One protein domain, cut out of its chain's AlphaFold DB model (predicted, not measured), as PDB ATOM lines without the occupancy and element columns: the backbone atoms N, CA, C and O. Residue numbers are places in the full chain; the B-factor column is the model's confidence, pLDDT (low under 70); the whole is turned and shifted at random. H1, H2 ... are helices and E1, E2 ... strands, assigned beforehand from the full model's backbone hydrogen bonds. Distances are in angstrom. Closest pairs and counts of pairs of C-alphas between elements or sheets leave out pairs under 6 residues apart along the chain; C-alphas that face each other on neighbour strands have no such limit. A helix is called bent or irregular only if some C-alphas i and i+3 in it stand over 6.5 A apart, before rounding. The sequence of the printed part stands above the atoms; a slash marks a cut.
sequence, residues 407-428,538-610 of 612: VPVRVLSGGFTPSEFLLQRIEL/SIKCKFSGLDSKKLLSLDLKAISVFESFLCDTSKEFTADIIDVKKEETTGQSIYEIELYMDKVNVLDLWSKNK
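What this domain is: This is residues 407 to 428 and 538 to 610 of the 612 residues of an uncharacterized protein of Brachionus plicatilis (UniProt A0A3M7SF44). A small closed barrel of five strands, E1 to E5, has three helices gathered on one side of it. H2 and H3 pack on the barrel there, H1 lies away from it, and the turn of the long, bent hairpin E4 and E5 is at the far end from H3. The printed part has 95 residues with five named strands and three named helices, in the order E1 E2 E3 H1 H2 E4 E5 H3, of mixed class. Round the ring run E1 E2 E3 E5 E4 and back to E1, in a mixed sheet. The whole is compact, with a radius of gyration of the C-alphas of 12.8 A and spans of 36 by 32 by 23 A.

Where its parts are: E1, residues 407 to 411, begins at C-alpha 407 (56.943, -20.976, -23.112) and is 12.6 A long. E2, residues 421 to 425, measures 13.4 A, and E3, residues 538 to 543, 15.9 A. H1 is residues 548 to 551, 5.0 A. H2, residues 556 to 566, measures 15.1 A and begins at C-alpha 556 (33.049, -36.850, -24.077). E4, residues 573 to 582, 23.8 A, bends by 71 degrees at residue 578. E5, residues 589 to 597, 23.9 A, bends by 54 degrees at residue 592. H3, residues 602 to 608, 10.0 A, ends at C-alpha 608 (32.797, -19.607, -21.344).

How they stand to each other: E1 and E2 form an antiparallel hairpin, with N 410 and O 424 2.8 A apart, within hydrogen-bond range. E1 is staggered, with E2 beside residues 409 to 411 and E4 beside residues 407 to 409. E2 and E3 are antiparallel, with N 423 and O 539 at 2.9 A. E3 and E5 are parallel, with N 591 and O 540 at 2.9 A. The hairpin E4 and E5 is antiparallel, with N 592 and O 579 at 2.8 A. E4 and E1, antiparallel, close the ring, with N 407 and O 575 at 2.9 A. H2 is on the barrel; its closest C-alphas to E1 are Leu 566 and Val 411, 5.9 A. H3 is on the barrel at the sheet's level, 0.6 A in height; its closest C-alphas to E5 are Val 602 and Tyr 596, 5.3 A. H2 and H3 are close but not clearly touching, at a steep tilt of 47 degrees, opposite ways; their closest C-alphas, Phe 562 and Trp 606, are 7.2 A apart. H1 is not on the barrel and is apart from H2. In H2 and H3 every O i to N i+4 pair is within hydrogen-bond range; H1 is too short for one, and its single O i to N i+3 pair is within range.

The domain as a whole: The two C-alphas farthest apart, Gly 587 and Asn 609, are 36.4 A from each other. Residues 429 to 537 are not printed, and C-alphas 428 and 538 are 9.7 A apart across this cut. Of the links printed whole, none is long. Mean pLDDT of the printed part is 81.0; residues 413 to 419, 425 to 428 and 610 are under 70.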
ATOM      1  N   VAL A 407      56.204 -20.541 -21.899       76.38
ATOM      2  CA  VAL A 407      56.943 -20.976 -23.112       76.38
ATOM      3  C   VAL A 407      56.026 -21.391 -24.275       76.38
ATOM      4  O   VAL A 407      55.000 -22.030 -24.037       76.38
ATOM      5  N   PRO A 408      56.384 -21.091 -25.543       77.69
ATOM      6  CA  PRO A 408      55.576 -21.423 -26.717       77.69
ATOM      7  C   PRO A 408      55.560 -22.928 -27.050       77.69
ATOM      8  O   PRO A 408      56.588 -23.590 -27.244       77.69
ATOM      9  N   VAL A 409      54.352 -23.472 -27.169       82.50
ATOM     10  CA  VAL A 409      54.056 -24.896 -27.344       82.50
ATOM     11  C   VAL A 409      52.916 -25.133 -28.337       82.50
ATOM     12  O   VAL A 409      52.024 -24.312 -28.540       82.50
ATOM     13  N   ARG A 410      52.939 -26.320 -28.936       81.06
ATOM     14  CA  ARG A 410      51.908 -26.871 -29.808       81.06
ATOM     15  C   ARG A 410      51.404 -28.165 -29.187       81.06
ATOM     16  O   ARG A 410      52.208 -28.984 -28.740       81.06
ATOM     17  N   VAL A 411      50.090 -28.365 -29.152       77.31
ATOM     18  CA  VAL A 411      49.523 -29.609 -28.614       77.31
ATOM     19  C   VAL A 411      49.628 -30.718 -29.659       77.31
ATOM     20  O   VAL A 411      49.416 -30.487 -30.850       77.31
ATOM     21  N   LEU A 412      50.012 -31.916 -29.221       73.75
ATOM     22  CA  LEU A 412      50.173 -33.084 -30.082       73.75
ATOM     23  C   LEU A 412      48.857 -33.861 -30.187       73.75
ATOM     24  O   LEU A 412      48.243 -34.212 -29.179       73.75
ATOM     25  N   SER A 413      48.450 -34.188 -31.413       54.06
ATOM     26  CA  SER A 413      47.279 -35.022 -31.681       54.06
ATOM     27  C   SER A 413      47.601 -36.508 -31.476       54.06
ATOM     28  O   SER A 413      48.030 -37.217 -32.390       54.06
ATOM     29  N   GLY A 414      47.384 -37.003 -30.256       50.19
ATOM     30  CA  GLY A 414      47.593 -38.416 -29.946       50.19
ATOM     31  C   GLY A 414      47.078 -38.845 -28.578       50.19
ATOM     32  O   GLY A 414      47.740 -38.612 -27.576       50.19
ATOM     33  N   GLY A 415      45.944 -39.554 -28.559       51.31
ATOM     34  CA  GLY A 415      45.510 -40.357 -27.411       51.31
ATOM     35  C   GLY A 415      45.350 -39.579 -26.105       51.31
ATOM     36  O   GLY A 415      45.893 -40.005 -25.087       51.31
ATOM     37  N   PHE A 416      44.621 -38.460 -26.136       54.62
ATOM     38  CA  PHE A 416      44.248 -37.741 -24.920       54.62
ATOM     39  C   PHE A 416      43.596 -38.693 -23.915       54.62
ATOM     40  O   PHE A 416      42.642 -39.408 -24.226       54.62
ATOM     41  N   THR A 417      44.067 -38.636 -22.673       59.16
ATOM     42  CA  THR A 417      43.166 -38.856 -21.543       59.16
ATOM     43  C   THR A 417      42.741 -37.477 -21.049       59.16
ATOM     44  O   THR A 417      43.545 -36.546 -21.110       59.16
ATOM     45  N   PRO A 418      41.526 -37.296 -20.509       54.56
ATOM     46  CA  PRO A 418      41.122 -35.998 -19.971       54.56
ATOM     47  C   PRO A 418      42.108 -35.438 -18.925       54.56
ATOM     48  O   PRO A 418      42.274 -34.228 -18.807       54.56
ATOM     49  N   SER A 419      42.787 -36.322 -18.185       62.38
ATOM     50  CA  SER A 419      43.801 -36.009 -17.171       62.38
ATOM     51  C   SER A 419      45.205 -35.709 -17.703       62.38
ATOM     52  O   SER A 419      45.954 -35.018 -17.017       62.38
ATOM     53  N   GLU A 420      45.594 -36.245 -18.862       73.50
ATOM     54  CA  GLU A 420      46.978 -36.216 -19.354       73.50
ATOM     55  C   GLU A 420      47.042 -36.131 -20.884       73.50
ATOM     56  O   GLU A 420      46.406 -36.916 -21.594       73.50
ATOM     57  N   PHE A 421      47.871 -35.214 -21.376       78.50
ATOM     58  CA  PHE A 421      48.074 -34.915 -22.791       78.50
ATOM     59  C   PHE A 421      49.552 -34.614 -23.086       78.50
ATOM     60  O   PHE A 421      50.408 -34.657 -22.198       78.50
ATOM     61  N   LEU A 422      49.867 -34.345 -24.353       75.56
ATOM     62  CA  LEU A 422      51.237 -34.208 -24.844       75.56
ATOM     63  C   LEU A 422      51.445 -32.855 -25.529       75.56
ATOM     64  O   LEU A 422      50.654 -32.444 -26.380       75.56
ATOM     65  N   LEU A 423      52.540 -32.184 -25.178       78.12
ATOM     66  CA  LEU A 423      52.992 -30.948 -25.814       78.12
ATOM     67  C   LEU A 423      54.284 -31.169 -26.597       78.12
ATOM     68  O   LEU A 423      55.199 -31.841 -26.125       78.12
ATOM     69  N   GLN A 424      54.387 -30.530 -27.758       72.06
ATOM     70  CA  GLN A 424      55.639 -30.318 -28.477       72.06
ATOM     71  C   GLN A 424      56.026 -28.841 -28.349       72.06
ATOM     72  O   GLN A 424      55.225 -27.953 -28.640       72.06
ATOM     73  N   ARG A 425      57.251 -28.551 -27.906       59.75
ATOM     74  CA  ARG A 425      57.749 -27.168 -27.796       59.75
ATOM     75  C   ARG A 425      57.985 -26.602 -29.199       59.75
ATOM     76  O   ARG A 425      58.706 -27.223 -29.979       59.75
ATOM     77  N   ILE A 426      57.403 -25.443 -29.528       53.41
ATOM     78  CA  ILE A 426      57.436 -24.888 -30.901       53.41
ATOM     79  C   ILE A 426      58.879 -24.623 -31.345       53.41
ATOM     80  O   ILE A 426      59.281 -25.015 -32.439       53.41
ATOM     81  N   GLU A 427      59.696 -24.080 -30.445       48.44
ATOM     82  CA  GLU A 427      61.128 -23.816 -30.646       48.44
ATOM     83  C   GLU A 427      61.948 -25.072 -30.998       48.44
ATOM     84  O   GLU A 427      62.999 -24.970 -31.628       48.44
ATOM     85  N   LEU A 428      61.479 -26.271 -30.625       50.00
ATOM     86  CA  LEU A 428      62.151 -27.532 -30.949       50.00
ATOM     87  C   LEU A 428      61.743 -28.099 -32.316       50.00
ATOM     88  O   LEU A 428      62.385 -29.040 -32.773       50.00
ATOM     89  N   SER A 538      58.559 -34.618 -27.152       88.88
ATOM     90  CA  SER A 538      57.216 -34.620 -26.559       88.88
ATOM     91  C   SER A 538      57.291 -34.573 -25.030       88.88
ATOM     92  O   SER A 538      57.930 -35.424 -24.407       88.88
ATOM     93  N   ILE A 539      56.605 -33.604 -24.425       87.81
ATOM     94  CA  ILE A 539      56.506 -33.400 -22.976       87.81
ATOM     95  C   ILE A 539      55.130 -33.892 -22.506       87.81
ATOM     96  O   ILE A 539      54.113 -33.531 -23.095       87.81
ATOM     97  N   LYS A 540      55.095 -34.722 -21.453       90.31
ATOM     98  CA  LYS A 540      53.849 -35.217 -20.847       90.31
ATOM     99  C   LYS A 540      53.307 -34.174 -19.868       90.31
ATOM    100  O   LYS A 540      54.005 -33.789 -18.928       90.31
ATOM    101  N   CYS A 541      52.076 -33.725 -20.086       91.75
ATOM    102  CA  CYS A 541      51.474 -32.590 -19.396       91.75
ATOM    103  C   CYS A 541      50.095 -32.925 -18.821       91.75
ATOM    104  O   CYS A 541      49.376 -33.785 -19.331       91.75
ATOM    105  N   LYS A 542      49.713 -32.199 -17.771       91.19
ATOM    106  CA  LYS A 542      48.364 -32.179 -17.197       91.19
ATOM    107  C   LYS A 542      47.980 -30.745 -16.844       91.19
ATOM    108  O   LYS A 542      48.845 -29.946 -16.495       91.19
ATOM    109  N   PHE A 543      46.696 -30.417 -16.892       89.94
ATOM    110  CA  PHE A 543      46.238 -29.071 -16.546       89.94
ATOM    111  C   PHE A 543      46.262 -28.822 -15.027       89.94
ATOM    112  O   PHE A 543      45.869 -29.683 -14.235       89.94
ATOM    113  N   SER A 544      46.684 -27.620 -14.637       91.69
ATOM    114  CA  SER A 544      46.503 -27.040 -13.301       91.69
ATOM    115  C   SER A 544      45.009 -26.951 -12.953       91.69
ATOM    116  O   SER A 544      44.166 -26.717 -13.820       91.69
ATOM    117  N   GLY A 545      44.646 -27.189 -11.688       85.00
ATOM    118  CA  GLY A 545      43.272 -27.044 -11.165       85.00
ATOM    119  C   GLY A 545      42.211 -28.055 -11.661       85.00
ATOM    120  O   GLY A 545      41.130 -28.166 -11.055       85.00
ATOM    121  N   LEU A 546      42.508 -28.818 -12.719       83.00
ATOM    122  CA  LEU A 546      41.675 -29.893 -13.260       83.00
ATOM    123  C   LEU A 546      42.020 -31.245 -12.615       83.00
ATOM    124  O   LEU A 546      42.849 -32.012 -13.100       83.00
ATOM    125  N   ASP A 547      41.329 -31.562 -11.519       79.25
ATOM    126  CA  ASP A 547      41.302 -32.924 -10.976       79.25
ATOM    127  C   ASP A 547      40.607 -33.886 -11.959       79.25
ATOM    128  O   ASP A 547      39.532 -33.591 -12.491       79.25
ATOM    129  N   SER A 548      41.195 -35.073 -12.112       74.19
ATOM    130  CA  SER A 548      40.608 -36.283 -12.699       74.19
ATOM    131  C   SER A 548      39.105 -36.450 -12.431       74.19
ATOM    132  O   SER A 548      38.352 -36.753 -13.351       74.19
ATOM    133  N   LYS A 549      38.627 -36.180 -11.207       77.38
ATOM    134  CA  LYS A 549      37.203 -36.298 -10.845       77.38
ATOM    135  C   LYS A 549      36.309 -35.269 -11.540       77.38
ATOM    136  O   LYS A 549      35.198 -35.611 -11.931       77.38
ATOM    137  N   LYS A 550      36.786 -34.032 -11.731       75.06
ATOM    138  CA  LYS A 550      36.072 -33.018 -12.530       75.06
ATOM    139  C   LYS A 550      36.046 -33.432 -14.001       75.06
ATOM    140  O   LYS A 550      35.018 -33.303 -14.659       75.06
ATOM    141  N   LEU A 551      37.156 -33.970 -14.497       72.19
ATOM    142  CA  LEU A 551      37.292 -34.434 -15.878       72.19
ATOM    143  C   LEU A 551      36.411 -35.650 -16.198       72.19
ATOM    144  O   LEU A 551      35.805 -35.685 -17.261       72.19
ATOM    145  N   LEU A 552      36.236 -36.581 -15.257       74.44
ATOM    146  CA  LEU A 552      35.273 -37.686 -15.367       74.44
ATOM    147  C   LEU A 552      33.801 -37.232 -15.333       74.44
ATOM    148  O   LEU A 552      32.925 -38.011 -15.693       74.44
ATOM    149  N   SER A 553      33.516 -35.992 -14.914       80.31
ATOM    150  CA  SER A 553      32.164 -35.407 -14.945       80.31
ATOM    151  C   SER A 553      31.865 -34.590 -16.211       80.31
ATOM    152  O   SER A 553      30.790 -34.003 -16.325       80.31
ATOM    153  N   LEU A 554      32.807 -34.524 -17.157       79.56
ATOM    154  CA  LEU A 554      32.665 -33.782 -18.409       79.56
ATOM    155  C   LEU A 554      32.215 -34.705 -19.551       79.56
ATOM    156  O   LEU A 554      32.706 -35.821 -19.693       79.56
ATOM    157  N   ASP A 555      31.291 -34.216 -20.385       83.00
ATOM    158  CA  ASP A 555      30.832 -34.925 -21.587       83.00
ATOM    159  C   ASP A 555      32.018 -35.203 -22.530       83.00
ATOM    160  O   ASP A 555      32.811 -34.305 -22.835       83.00
ATOM    161  N   LEU A 556      32.097 -36.433 -23.045       83.19
ATOM    162  CA  LEU A 556      33.049 -36.850 -24.077       83.19
ATOM    163  C   LEU A 556      32.995 -35.944 -25.319       83.19
ATOM    164  O   LEU A 556      34.019 -35.744 -25.966       83.19
ATOM    165  N   LYS A 557      31.839 -35.337 -25.630       84.56
ATOM    166  CA  LYS A 557      31.718 -34.305 -26.677       84.56
ATOM    167  C   LYS A 557      32.434 -33.007 -26.313       84.56
ATOM    168  O   LYS A 557      33.097 -32.413 -27.155       84.56
ATOM    169  N   ALA A 558      32.310 -32.550 -25.067       81.81
ATOM    170  CA  ALA A 558      32.989 -31.338 -24.613       81.81
ATOM    171  C   ALA A 558      34.512 -31.540 -24.585       81.81
ATOM    172  O   ALA A 558      35.256 -30.609 -24.891       81.81
ATOM    173  N   ILE A 559      34.952 -32.759 -24.253       81.62
ATOM    174  CA  ILE A 559      36.346 -33.204 -24.333       81.62
ATOM    175  C   ILE A 559      36.819 -33.223 -25.797       81.62
ATOM    176  O   ILE A 559      37.783 -32.536 -26.110       81.62
ATOM    177  N   SER A 560      36.120 -33.882 -26.727       83.44
ATOM    178  CA  SER A 560      36.568 -33.952 -28.131       83.44
ATOM    179  C   SER A 560      36.559 -32.598 -28.860       83.44
ATOM    180  O   SER A 560      37.423 -32.343 -29.699       83.44
ATOM    181  N   VAL A 561      35.651 -31.681 -28.501       85.38
ATOM    182  CA  VAL A 561      35.694 -30.276 -28.958       85.38
ATOM    183  C   VAL A 561      36.933 -29.552 -28.421       85.38
ATOM    184  O   VAL A 561      37.557 -28.787 -29.156       85.38
ATOM    185  N   PHE A 562      37.326 -29.808 -27.171       84.06
ATOM    186  CA  PHE A 562      38.537 -29.243 -26.571       84.06
ATOM    187  C   PHE A 562      39.814 -29.806 -27.213       84.06
ATOM    188  O   PHE A 562      40.699 -29.040 -27.586       84.06
ATOM    189  N   GLU A 563      39.880 -31.120 -27.441       83.25
ATOM    190  CA  GLU A 563      40.972 -31.767 -28.180       83.25
ATOM    191  C   GLU A 563      41.120 -31.182 -29.590       83.25
ATOM    192  O   GLU A 563      42.220 -30.809 -29.988       83.25
ATOM    193  N   SER A 564      40.010 -31.037 -30.322       85.12
ATOM    194  CA  SER A 564      39.982 -30.433 -31.660       85.12
ATOM    195  C   SER A 564      40.437 -28.968 -31.646       85.12
ATOM    196  O   SER A 564      41.219 -28.547 -32.498       85.12
ATOM    197  N   PHE A 565      40.029 -28.196 -30.632       85.75
ATOM    198  CA  PHE A 565      40.481 -26.816 -30.441       85.75
ATOM    199  C   PHE A 565      42.000 -26.721 -30.218       85.75
ATOM    200  O   PHE A 565      42.624 -25.821 -30.787       85.75
ATOM    201  N   LEU A 566      42.573 -27.638 -29.428       84.75
ATOM    202  CA  LEU A 566      44.005 -27.714 -29.108       84.75
ATOM    203  C   LEU A 566      44.866 -28.269 -30.256       84.75
ATOM    204  O   LEU A 566      45.997 -27.828 -30.439       84.75
ATOM    205  N   CYS A 567      44.346 -29.227 -31.025       82.50
ATOM    206  CA  CYS A 567      45.051 -29.874 -32.141       82.50
ATOM    207  C   CYS A 567      45.074 -29.036 -33.431       82.50
ATOM    208  O   CYS A 567      45.651 -29.462 -34.434       82.50
ATOM    209  N   ASP A 568      44.444 -27.862 -33.426       84.88
ATOM    210  CA  ASP A 568      44.456 -26.919 -34.538       84.88
ATOM    211  C   ASP A 568      45.872 -26.381 -34.783       84.88
ATOM    212  O   ASP A 568      46.375 -25.510 -34.074       84.88
ATOM    213  N   THR A 569      46.516 -26.887 -35.832       76.00
ATOM    214  CA  THR A 569      47.906 -26.564 -36.180       76.00
ATOM    215  C   THR A 569      48.136 -25.122 -36.641       76.00
ATOM    216  O   THR A 569      49.292 -24.771 -36.901       76.00
ATOM    217  N   SER A 570      47.077 -24.316 -36.786       85.88
ATOM    218  CA  SER A 570      47.175 -22.871 -37.030       85.88
ATOM    219  C   SER A 570      47.367 -22.057 -35.746       85.88
ATOM    220  O   SER A 570      47.838 -20.925 -35.817       85.88
ATOM    221  N   LYS A 571      47.047 -22.635 -34.580       86.00
ATOM    222  CA  LYS A 571      47.202 -21.986 -33.279       86.00
ATOM    223  C   LYS A 571      48.588 -22.220 -32.695       86.00
ATOM    224  O   LYS A 571      49.199 -23.279 -32.865       86.00
ATOM    225  N   GLU A 572      49.033 -21.238 -31.926       86.94
ATOM    226  CA  GLU A 572      50.187 -21.337 -31.044       86.94
ATOM    227  C   GLU A 572      49.727 -21.015 -29.623       86.94
ATOM    228  O   GLU A 572      48.874 -20.150 -29.413       86.94
ATOM    229  N   PHE A 573      50.251 -21.755 -28.650       90.31
ATOM    230  CA  PHE A 573      49.894 -21.603 -27.246       90.31
ATOM    231  C   PHE A 573      51.138 -21.279 -26.434       90.31
ATOM    232  O   PHE A 573      52.239 -21.694 -26.790       90.31
ATOM    233  N   THR A 574      50.966 -20.617 -25.298       90.38
ATOM    234  CA  THR A 574      52.018 -20.479 -24.288       90.38
ATOM    235  C   THR A 574      51.650 -21.348 -23.090       90.38
ATOM    236  O   THR A 574      50.532 -21.240 -22.592       90.38
ATOM    237  N   ALA A 575      52.536 -22.243 -22.655       91.38
ATOM    238  CA  ALA A 575      52.334 -23.055 -21.457       91.38
ATOM    239  C   ALA A 575      53.157 -22.523 -20.290       91.38
ATOM    240  O   ALA A 575      54.360 -22.297 -20.441       91.38
ATOM    241  N   ASP A 576      52.511 -22.430 -19.133       90.38
ATOM    242  CA  ASP A 576      53.124 -22.011 -17.883       90.38
ATOM    243  C   ASP A 576      53.288 -23.211 -16.953       90.38
ATOM    244  O   ASP A 576      52.316 -23.916 -16.684       90.38
ATOM    245  N   ILE A 577      54.508 -23.476 -16.466       91.69
ATOM    246  CA  ILE A 577      54.776 -24.622 -15.579       91.69
ATOM    247  C   ILE A 577      54.472 -24.251 -14.127       91.69
ATOM    248  O   ILE A 577      55.066 -23.338 -13.565       91.69
ATOM    249  N   ILE A 578      53.579 -25.025 -13.512       93.69
ATOM    250  CA  ILE A 578      53.113 -24.858 -12.132       93.69
ATOM    251  C   ILE A 578      53.760 -25.887 -11.186       93.69
ATOM    252  O   ILE A 578      54.068 -25.566 -10.041       93.69
ATOM    253  N   ASP A 579      53.976 -27.127 -11.644       92.38
ATOM    254  CA  ASP A 579      54.612 -28.209 -10.868       92.38
ATOM    255  C   ASP A 579      55.241 -29.260 -11.813       92.38
ATOM    256  O   ASP A 579      54.826 -29.403 -12.965       92.38
ATOM    257  N   VAL A 580      56.225 -30.028 -11.337       90.25
ATOM    258  CA  VAL A 580      56.899 -31.091 -12.105       90.25
ATOM    259  C   VAL A 580      56.985 -32.369 -11.277       90.25
ATOM    260  O   VAL A 580      57.894 -32.577 -10.470       90.25
ATOM    261  N   LYS A 581      56.040 -33.274 -11.522       91.25
ATOM    262  CA  LYS A 581      55.920 -34.566 -10.837       91.25
ATOM    263  C   LYS A 581      56.681 -35.642 -11.606       91.25
ATOM    264  O   LYS A 581      57.007 -35.462 -12.777       91.25
ATOM    265  N   LYS A 582      56.970 -36.775 -10.963       87.12
ATOM    266  CA  LYS A 582      57.420 -37.992 -11.653       87.12
ATOM    267  C   LYS A 582      56.305 -39.023 -11.647       87.12
ATOM    268  O   LYS A 582      55.687 -39.249 -10.614       87.12
ATOM    269  N   GLU A 583      56.088 -39.649 -12.791       83.38
ATOM    270  CA  GLU A 583      55.264 -40.841 -12.931       83.38
ATOM    271  C   GLU A 583      55.975 -42.032 -12.272       83.38
ATOM    272  O   GLU A 583      57.132 -42.315 -12.582       83.38
ATOM    273  N   GLU A 584      55.303 -42.724 -11.349       79.69
ATOM    274  CA  GLU A 584      55.922 -43.790 -10.542       79.69
ATOM    275  C   GLU A 584      56.318 -45.020 -11.375       79.69
ATOM    276  O   GLU A 584      57.297 -45.690 -11.058       79.69
ATOM    277  N   THR A 585      55.588 -45.299 -12.460       71.44
ATOM    278  CA  THR A 585      55.781 -46.480 -13.318       71.44
ATOM    279  C   THR A 585      56.881 -46.310 -14.366       71.44
ATOM    280  O   THR A 585      57.545 -47.283 -14.710       71.44
ATOM    281  N   THR A 586      57.088 -45.095 -14.882       74.94
ATOM    282  CA  THR A 586      58.035 -44.807 -15.980       74.94
ATOM    283  C   THR A 586      59.234 -43.956 -15.543       74.94
ATOM    284  O   THR A 586      60.209 -43.826 -16.284       74.94
ATOM    285  N   GLY A 587      59.154 -43.305 -14.377       82.19
ATOM    286  CA  GLY A 587      60.092 -42.271 -13.935       82.19
ATOM    287  C   GLY A 587      60.018 -40.955 -14.729       82.19
ATOM    288  O   GLY A 587      60.797 -40.037 -14.449       82.19
ATOM    289  N   GLN A 588      59.114 -40.851 -15.711       82.94
ATOM    290  CA  GLN A 588      58.957 -39.713 -16.619       82.94
ATOM    291  C   GLN A 588      58.407 -38.491 -15.881       82.94
ATOM    292  O   GLN A 588      57.552 -38.610 -15.004       82.94
ATOM    293  N   SER A 589      58.886 -37.298 -16.233       87.00
ATOM    294  CA  SER A 589      58.335 -36.064 -15.673       87.00
ATOM    295  C   SER A 589      56.973 -35.745 -16.290       87.00
ATOM    296  O   SER A 589      56.863 -35.637 -17.512       87.00
ATOM    297  N   ILE A 590      55.965 -35.571 -15.433       90.12
ATOM    298  CA  ILE A 590      54.648 -35.029 -15.773       90.12
ATOM    299  C   ILE A 590      54.617 -33.575 -15.310       90.12
ATOM    300  O   ILE A 590      54.803 -33.288 -14.127       90.12
ATOM    301  N   TYR A 591      54.366 -32.671 -16.247       91.12
ATOM    302  CA  TYR A 591      54.336 -31.236 -16.009       91.12
ATOM    303  C   TYR A 591      52.896 -30.781 -15.762       91.12
ATOM    304  O   TYR A 591      52.022 -30.974 -16.607       91.12
ATOM    305  N   GLU A 592      52.639 -30.197 -14.598       93.00
ATOM    306  CA  GLU A 592      51.380 -29.521 -14.295       93.00
ATOM    307  C   GLU A 592      51.455 -28.104 -14.847       93.00
ATOM    308  O   GLU A 592      52.369 -27.364 -14.483       93.00
ATOM    309  N   ILE A 593      50.543 -27.754 -15.755       94.00
ATOM    310  CA  ILE A 593      50.634 -26.519 -16.531       94.00
ATOM    311  C   ILE A 593      49.326 -25.735 -16.604       94.00
ATOM    312  O   ILE A 593      48.231 -26.300 -16.579       94.00
ATOM    313  N   GLU A 594      49.453 -24.429 -16.783       93.75
ATOM    314  CA  GLU A 594      48.408 -23.582 -17.356       93.75
ATOM    315  C   GLU A 594      48.727 -23.342 -18.837       93.75
ATOM    316  O   GLU A 594      49.874 -23.470 -19.259       93.75
ATOM    317  N   LEU A 595      47.708 -23.098 -19.660       92.50
ATOM    318  CA  LEU A 595      47.872 -22.930 -21.105       92.50
ATOM    319  C   LEU A 595      47.131 -21.673 -21.540       92.50
ATOM    320  O   LEU A 595      45.976 -21.474 -21.162       92.50
ATOM    321  N   TYR A 596      47.785 -20.860 -22.355       91.44
ATOM    322  CA  TYR A 596      47.310 -19.562 -22.804       91.44
ATOM    323  C   TYR A 596      47.285 -19.490 -24.329       91.44
ATOM    324  O   TYR A 596      48.164 -20.020 -25.003       91.44
ATOM    325  N   MET A 597      46.292 -18.787 -24.863       91.88
ATOM    326  CA  MET A 597      46.207 -18.366 -26.261       91.88
ATOM    327  C   MET A 597      45.937 -16.861 -26.245       91.88
ATOM    328  O   MET A 597      45.034 -16.420 -25.537       91.88
ATOM    329  N   ASP A 598      46.763 -16.062 -26.923       91.38
ATOM    330  CA  ASP A 598      46.690 -14.588 -26.899       91.38
ATOM    331  C   ASP A 598      46.623 -13.984 -25.477       91.38
ATOM    332  O   ASP A 598      45.920 -13.009 -25.213       91.38
ATOM    333  N   LYS A 599      47.377 -14.580 -24.536       91.06
ATOM    334  CA  LYS A 599      47.398 -14.275 -23.085       91.06
ATOM    335  C   LYS A 599      46.105 -14.601 -22.317       91.06
ATOM    336  O   LYS A 599      46.032 -14.325 -21.123       91.06
ATOM    337  N   VAL A 600      45.106 -15.223 -22.944       91.94
ATOM    338  CA  VAL A 600      43.881 -15.698 -22.278       91.94
ATOM    339  C   VAL A 600      44.032 -17.173 -21.909       91.94
ATOM    340  O   VAL A 600      44.432 -17.980 -22.747       91.94
ATOM    341  N   ASN A 601      43.709 -17.546 -20.666       93.06
ATOM    342  CA  ASN A 601      43.783 -18.940 -20.224       93.06
ATOM    343  C   ASN A 601      42.776 -19.807 -21.012       93.06
ATOM    344  O   ASN A 601      41.593 -19.479 -21.145       93.06
ATOM    345  N   VAL A 602      43.251 -20.929 -21.546       90.06
ATOM    346  CA  VAL A 602      42.500 -21.820 -22.440       90.06
ATOM    347  C   VAL A 602      41.361 -22.553 -21.715       90.06
ATOM    348  O   VAL A 602      40.335 -22.850 -22.329       90.06
ATOM    349  N   LEU A 603      41.472 -22.773 -20.401       88.62
ATOM    350  CA  LEU A 603      40.381 -23.322 -19.586       88.62
ATOM    351  C   LEU A 603      39.276 -22.284 -19.335       88.62
ATOM    352  O   LEU A 603      38.094 -22.638 -19.320       88.62
ATOM    353  N   ASP A 604      39.631 -21.002 -19.216       89.81
ATOM    354  CA  ASP A 604      38.658 -19.907 -19.123       89.81
ATOM    355  C   ASP A 604      37.916 -19.698 -20.448       89.81
ATOM    356  O   ASP A 604      36.705 -19.479 -20.447       89.81
ATOM    357  N   LEU A 605      38.613 -19.806 -21.586       87.56
ATOM    358  CA  LEU A 605      37.982 -19.809 -22.912       87.56
ATOM    359  C   LEU A 605      37.003 -20.984 -23.057       87.56
ATOM    360  O   LEU A 605      35.854 -20.798 -23.461       87.56
ATOM    361  N   TRP A 606      37.424 -22.195 -22.680       85.06
ATOM    362  CA  TRP A 606      36.587 -23.392 -22.788       85.06
ATOM    363  C   TRP A 606      35.406 -23.414 -21.810       85.06
ATOM    364  O   TRP A 606      34.360 -23.971 -22.137       85.06
ATOM    365  N   SER A 607      35.529 -22.813 -20.622       83.50
ATOM    366  CA  SER A 607      34.405 -22.715 -19.680       83.50
ATOM    367  C   SER A 607      33.328 -21.740 -20.166       83.50
ATOM    368  O   SER A 607      32.147 -22.075 -20.099       83.50
ATOM    369  N   LYS A 608      33.718 -20.594 -20.743       84.94
ATOM    370  CA  LYS A 608      32.797 -19.607 -21.344       84.94
ATOM    371  C   LYS A 608      32.066 -20.154 -22.574       84.94
ATOM    372  O   LYS A 608      30.891 -19.867 -22.764       84.94
ATOM    373  N   ASN A 609      32.719 -21.004 -23.365       77.31
ATOM    374  CA  ASN A 609      32.123 -21.613 -24.560       77.31
ATOM    375  C   ASN A 609      31.174 -22.800 -24.274       77.31
ATOM    376  O   ASN A 609      30.760 -23.470 -25.213       77.31
ATOM    377  N   LYS A 610      30.826 -23.087 -23.008       67.19
ATOM    378  CA  LYS A 610      29.832 -24.122 -22.633       67.19
ATOM    379  C   LYS A 610      28.422 -23.584 -22.379       67.19
ATOM    380  O   LYS A 610      27.520 -24.377 -22.125       67.19
TER     381      LYS A 610